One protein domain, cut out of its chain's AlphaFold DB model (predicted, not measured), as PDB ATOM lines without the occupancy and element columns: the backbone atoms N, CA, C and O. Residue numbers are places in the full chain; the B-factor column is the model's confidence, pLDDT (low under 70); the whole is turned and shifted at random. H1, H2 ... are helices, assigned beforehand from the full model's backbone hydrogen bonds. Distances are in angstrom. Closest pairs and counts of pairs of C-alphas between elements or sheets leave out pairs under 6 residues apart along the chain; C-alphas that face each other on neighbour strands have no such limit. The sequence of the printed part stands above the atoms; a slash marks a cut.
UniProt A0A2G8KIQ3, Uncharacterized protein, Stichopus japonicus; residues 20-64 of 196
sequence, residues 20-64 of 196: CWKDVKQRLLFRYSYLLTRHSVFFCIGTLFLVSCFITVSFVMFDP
ATOM      1  N   CYS A  20     244.081 125.340  55.248       56.97
ATOM      2  CA  CYS A  20     244.248 125.301  56.709       56.97
ATOM      3  C   CYS A  20     243.419 126.365  57.469       56.97
ATOM      4  O   CYS A  20     242.728 126.038  58.429       56.97
ATOM      5  N   TRP A  21     243.374 127.618  57.000       58.09
ATOM      6  CA  TRP A  21     242.545 128.664  57.627       58.09
ATOM      7  C   TRP A  21     241.035 128.462  57.439       58.09
ATOM      8  O   TRP A  21     240.253 128.762  58.342       58.09
ATOM      9  N   LYS A  22     240.611 127.947  56.279       69.88
ATOM     10  CA  LYS A  22     239.196 127.666  55.990       69.88
ATOM     11  C   LYS A  22     238.701 126.494  56.839       69.88
ATOM     12  O   LYS A  22     237.639 126.602  57.446       69.88
ATOM     13  N   ASP A  23     239.520 125.455  56.974       74.25
ATOM     14  CA  ASP A  23     239.262 124.299  57.834       74.25
ATOM     15  C   ASP A  23     239.211 124.669  59.323       74.25
ATOM     16  O   ASP A  23     238.325 124.218  60.052       74.25
ATOM     17  N   VAL A  24     240.121 125.530  59.794       79.75
ATOM     18  CA  VAL A  24     240.131 125.994  61.191       79.75
ATOM     19  C   VAL A  24     238.917 126.876  61.485       79.75
ATOM     20  O   VAL A  24     238.221 126.643  62.475       79.75
ATOM     21  N   LYS A  25     238.588 127.830  60.603       84.62
ATOM     22  CA  LYS A  25     237.397 128.680  60.751       84.62
ATOM     23  C   LYS A  25     236.113 127.846  60.772       84.62
ATOM     24  O   LYS A  25     235.264 128.081  61.625       84.62
ATOM     25  N   GLN A  26     235.977 126.853  59.892       85.19
ATOM     26  CA  GLN A  26     234.799 125.979  59.864       85.19
ATOM     27  C   GLN A  26     234.658 125.144  61.143       85.19
ATOM     28  O   GLN A  26     233.560 125.054  61.692       85.19
ATOM     29  N   ARG A  27     235.759 124.602  61.679       81.75
ATOM     30  CA  ARG A  27     235.740 123.876  62.962       81.75
ATOM     31  C   ARG A  27     235.376 124.779  64.139       81.75
ATOM     32  O   ARG A  27     234.634 124.350  65.021       81.75
ATOM     33  N   LEU A  28     235.863 126.019  64.152       84.56
ATOM     34  CA  LEU A  28     235.543 126.998  65.193       84.56
ATOM     35  C   LEU A  28     234.083 127.452  65.114       84.56
ATOM     36  O   LEU A  28     233.414 127.483  66.142       84.56
ATOM     37  N   LEU A  29     233.563 127.721  63.914       86.94
ATOM     38  CA  LEU A  29     232.160 128.096  63.714       86.94
ATOM     39  C   LEU A  29     231.201 126.981  64.142       86.94
ATOM     40  O   LEU A  29     230.209 127.269  64.802       86.94
ATOM     41  N   PHE A  30     231.518 125.717  63.844       88.19
ATOM     42  CA  PHE A  30     230.681 124.582  64.249       88.19
ATOM     43  C   PHE A  30     230.680 124.368  65.772       88.19
ATOM     44  O   PHE A  30     229.657 124.039  66.374       88.19
ATOM     45  N   ARG A  31     231.825 124.589  66.433       85.88
ATOM     46  CA  ARG A  31     231.905 124.561  67.904       85.88
ATOM     47  C   ARG A  31     231.193 125.754  68.539       85.88
ATOM     48  O   ARG A  31     230.519 125.584  69.549       85.88
ATOM     49  N   TYR A  32     231.302 126.933  67.934       90.19
ATOM     50  CA  TYR A  32     230.598 128.136  68.365       90.19
ATOM     51  C   TYR A  32     229.077 127.976  68.248       90.19
ATOM     52  O   TYR A  32     228.370 128.247  69.214       90.19
ATOM     53  N   SER A  33     228.566 127.449  67.128       88.62
ATOM     54  CA  SER A  33     227.131 127.183  66.963       88.62
ATOM     55  C   SER A  33     226.628 126.162  67.981       88.62
ATOM     56  O   SER A  33     225.561 126.346  68.561       88.62
ATOM     57  N   TYR A  34     227.419 125.123  68.263       90.69
ATOM     58  CA  TYR A  34     227.086 124.141  69.291       90.69
ATOM     59  C   TYR A  34     226.988 124.779  70.689       90.69
ATOM     60  O   TYR A  34     226.013 124.542  71.405       90.69
ATOM     61  N   LEU A  35     227.934 125.652  71.056       88.56
ATOM     62  CA  LEU A  35     227.896 126.406  72.317       88.56
ATOM     63  C   LEU A  35     226.680 127.339  72.404       88.56
ATOM     64  O   LEU A  35     226.014 127.361  73.440       88.56
ATOM     65  N   LEU A  36     226.352 128.039  71.313       87.69
ATOM     66  CA  LEU A  36     225.170 128.901  71.228       87.69
ATOM     67  C   LEU A  36     223.877 128.111  71.439       87.69
ATOM     68  O   LEU A  36     223.028 128.529  72.216       87.69
ATOM     69  N   THR A  37     223.738 126.945  70.806       89.06
ATOM     70  CA  THR A  37     222.524 126.123  70.953       89.06
ATOM     71  C   THR A  37     222.381 125.504  72.342       89.06
ATOM     72  O   THR A  37     221.270 125.387  72.848       89.06
ATOM     73  N   ARG A  38     223.494 125.137  72.993       90.62
ATOM     74  CA  ARG A  38     223.481 124.501  74.318       90.62
ATOM     75  C   ARG A  38     223.247 125.500  75.452       90.62
ATOM     76  O   ARG A  38     222.604 125.157  76.439       90.62
ATOM     77  N   HIS A  39     223.764 126.721  75.316       90.75
ATOM     78  CA  HIS A  39     223.707 127.761  76.346       90.75
ATOM     79  C   HIS A  39     223.048 129.056  75.848       90.75
ATOM     80  O   HIS A  39     223.420 130.146  76.281       90.75
ATOM     81  N   SER A  40     222.045 128.951  74.969       90.06
ATOM     82  CA  SER A  40     221.381 130.114  74.354       90.06
ATOM     83  C   SER A  40     220.870 131.110  75.393       90.06
ATOM     84  O   SER A  40     221.057 132.309  75.237       90.06
ATOM     85  N   VAL A  41     220.277 130.619  76.486       93.12
ATOM     86  CA  VAL A  41     219.706 131.470  77.541       93.12
ATOM     87  C   VAL A  41     220.775 132.337  78.216       93.12
ATOM     88  O   VAL A  41     220.555 133.527  78.410       93.12
ATOM     89  N   PHE A  42     221.958 131.787  78.507       93.94
ATOM     90  CA  PHE A  42     223.059 132.549  79.109       93.94
ATOM     91  C   PHE A  42     223.595 133.630  78.169       93.94
ATOM     92  O   PHE A  42     223.864 134.743  78.614       93.94
ATOM     93  N   PHE A  43     223.711 133.331  76.873       93.50
ATOM     94  CA  PHE A  43     224.108 134.327  75.876       93.50
ATOM     95  C   PHE A  43     223.062 135.432  75.724       93.50
ATOM     96  O   PHE A  43     223.425 136.606  75.683       93.50
ATOM     97  N   CYS A  44     221.772 135.091  75.695       93.31
ATOM     98  CA  CYS A  44     220.698 136.080  75.646       93.31
ATOM     99  C   CYS A  44     220.720 136.990  76.883       93.31
ATOM    100  O   CYS A  44     220.712 138.206  76.744       93.31
ATOM    101  N   ILE A  45     220.823 136.426  78.088       96.12
ATOM    102  CA  ILE A  45     220.869 137.221  79.325       96.12
ATOM    103  C   ILE A  45     222.140 138.078  79.378       96.12
ATOM    104  O   ILE A  45     222.061 139.263  79.681       96.12
ATOM    105  N   GLY A  46     223.303 137.513  79.044       95.62
ATOM    106  CA  GLY A  46     224.573 138.240  79.059       95.62
ATOM    107  C   GLY A  46     224.611 139.391  78.054       95.62
ATOM    108  O   GLY A  46     225.061 140.480  78.390       95.62
ATOM    109  N   THR A  47     224.093 139.186  76.841       94.81
ATOM    110  CA  THR A  47     224.013 140.250  75.825       94.81
ATOM    111  C   THR A  47     223.035 141.345  76.226       94.81
ATOM    112  O   THR A  47     223.389 142.516  76.132       94.81
ATOM    113  N   LEU A  48     221.853 140.995  76.743       97.00
ATOM    114  CA  LEU A  48     220.893 141.975  77.258       97.00
ATOM    115  C   LEU A  48     221.468 142.771  78.432       97.00
ATOM    116  O   LEU A  48     221.325 143.988  78.468       97.00
ATOM    117  N   PHE A  49     222.155 142.104  79.361       97.31
ATOM    118  CA  PHE A  49     222.778 142.763  80.505       97.31
ATOM    119  C   PHE A  49     223.915 143.692  80.079       97.31
ATOM    120  O   PHE A  49     223.991 144.814  80.565       97.31
ATOM    121  N   LEU A  50     224.768 143.267  79.141       97.12
ATOM    122  CA  LEU A  50     225.826 144.120  78.600       97.12
ATOM    123  C   LEU A  50     225.246 145.339  77.892       97.12
ATOM    124  O   LEU A  50     225.635 146.456  78.209       97.12
ATOM    125  N   VAL A  51     224.291 145.137  76.982       97.44
ATOM    126  CA  VAL A  51     223.629 146.231  76.260       97.44
ATOM    127  C   VAL A  51     222.961 147.188  77.242       97.44
ATOM    128  O   VAL A  51     223.177 148.390  77.150       97.44
ATOM    129  N   SER A  52     222.229 146.670  78.229       97.00
ATOM    130  CA  SER A  52     221.628 147.497  79.276       97.00
ATOM    131  C   SER A  52     222.677 148.249  80.085       97.00
ATOM    132  O   SER A  52     222.478 149.424  80.348       97.00
ATOM    133  N   CYS A  53     223.782 147.611  80.469       96.00
ATOM    134  CA  CYS A  53     224.851 148.253  81.227       96.00
ATOM    135  C   CYS A  53     225.468 149.404  80.427       96.00
ATOM    136  O   CYS A  53     225.570 150.511  80.943       96.00
ATOM    137  N   PHE A  54     225.796 149.185  79.150       96.00
ATOM    138  CA  PHE A  54     226.306 150.244  78.279       96.00
ATOM    139  C   PHE A  54     225.301 151.379  78.110       96.00
ATOM    140  O   PHE A  54     225.681 152.532  78.261       96.00
ATOM    141  N   ILE A  55     224.027 151.068  77.860       95.62
ATOM    142  CA  ILE A  55     222.979 152.086  77.723       95.62
ATOM    143  C   ILE A  55     222.848 152.896  79.013       95.62
ATOM    144  O   ILE A  55     222.864 154.122  78.961       95.62
ATOM    145  N   THR A  56     222.758 152.236  80.169       95.31
ATOM    146  CA  THR A  56     222.627 152.911  81.462       95.31
ATOM    147  C   THR A  56     223.851 153.769  81.756       95.31
ATOM    148  O   THR A  56     223.699 154.911  82.166       95.31
ATOM    149  N   VAL A  57     225.062 153.262  81.515       95.00
ATOM    150  CA  VAL A  57     226.296 154.031  81.723       95.00
ATOM    151  C   VAL A  57     226.345 155.235  80.788       95.00
ATOM    152  O   VAL A  57     226.621 156.336  81.250       95.00
ATOM    153  N   SER A  58     226.035 155.058  79.503       92.56
ATOM    154  CA  SER A  58     225.999 156.158  78.539       92.56
ATOM    155  C   SER A  58     224.947 157.205  78.894       92.56
ATOM    156  O   SER A  58     225.211 158.385  78.757       92.56
ATOM    157  N   PHE A  59     223.777 156.802  79.379       91.50
ATOM    158  CA  PHE A  59     222.716 157.745  79.724       91.50
ATOM    159  C   PHE A  59     222.951 158.460  81.061       91.50
ATOM    160  O   PHE A  59     222.560 159.606  81.224       91.50
ATOM    161  N   VAL A  60     223.571 157.789  82.034       91.44
ATOM    162  CA  VAL A  60     223.845 158.376  83.356       91.44
ATOM    163  C   VAL A  60     225.077 159.278  83.331       91.44
ATOM    164  O   VAL A  60     225.119 160.260  84.062       91.44
ATOM    165  N   MET A  61     226.092 158.938  82.532       89.81
ATOM    166  CA  MET A  61     227.345 159.701  82.476       89.81
ATOM    167  C   MET A  61     227.335 160.829  81.447       89.81
ATOM    168  O   MET A  61     228.140 161.746  81.572       89.81
ATOM    169  N   PHE A  62     226.488 160.752  80.421       87.94
ATOM    170  CA  PHE A  62     226.429 161.767  79.378       87.94
ATOM    171  C   PHE A  62     225.064 162.435  79.402       87.94
ATOM    172  O   PHE A  62     224.042 161.781  79.181       87.94
ATOM    173  N   ASP A  63     225.065 163.746  79.623       84.31
ATOM    174  CA  ASP A  63     223.885 164.561  79.385       84.31
ATOM    175  C   ASP A  63     223.476 164.441  77.906       84.31
ATOM    176  O   ASP A  63     224.340 164.309  77.025       84.31
ATOM    177  N   PRO A  64     222.165 164.435  77.604       84.38
ATOM    178  CA  PRO A  64     221.703 164.350  76.230       84.38
ATOM    179  C   PRO A  64     222.302 165.503  75.413       84.38
ATOM    180  O   PRO A  64     222.352 166.633  75.904       84.38
TER     181      PRO A  64
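This is residues 20 to 64 of the 196 residues of an uncharacterized protein of Stichopus japonicus (UniProt A0A2G8KIQ3). Two long straight helices meet at their ends in an open L, with a square corner at His 39 and nothing filling the space between the two arms. H1 makes the first arm and H2, slightly longer, the second. The printed part has 45 residues with two named helices, H1 then H2, and no named strand; the class is all helix. It is extended, with a radius of gyration of the C-alphas of 16.6 A and spans of 49 by 24 by 9 A.

H1, residues 20 to 38, is joined by a tight link of one residue to H2, residues 40 to 61. The two helices are close but not clearly touching; their closest C-alphas, those of Leu 36 and Phe 43, are 7.2 A apart. Their lines are about perpendicular, at 90 degrees. In both H1 and H2 every O i to N i+4 pair is within hydrogen-bond range.

H1 begins at C-alpha 20, (244.248, 125.301, 56.709), and measures 27.2 A from first to last C-alpha. H2 measures 31.3 A and ends at C-alpha 61, (227.345, 159.701, 82.476).

The two C-alphas farthest apart, those of Cys 20 and Asp 63, are 49.7 A apart. The printed part has no cut. Residues 20 to 22 have pLDDT under 70.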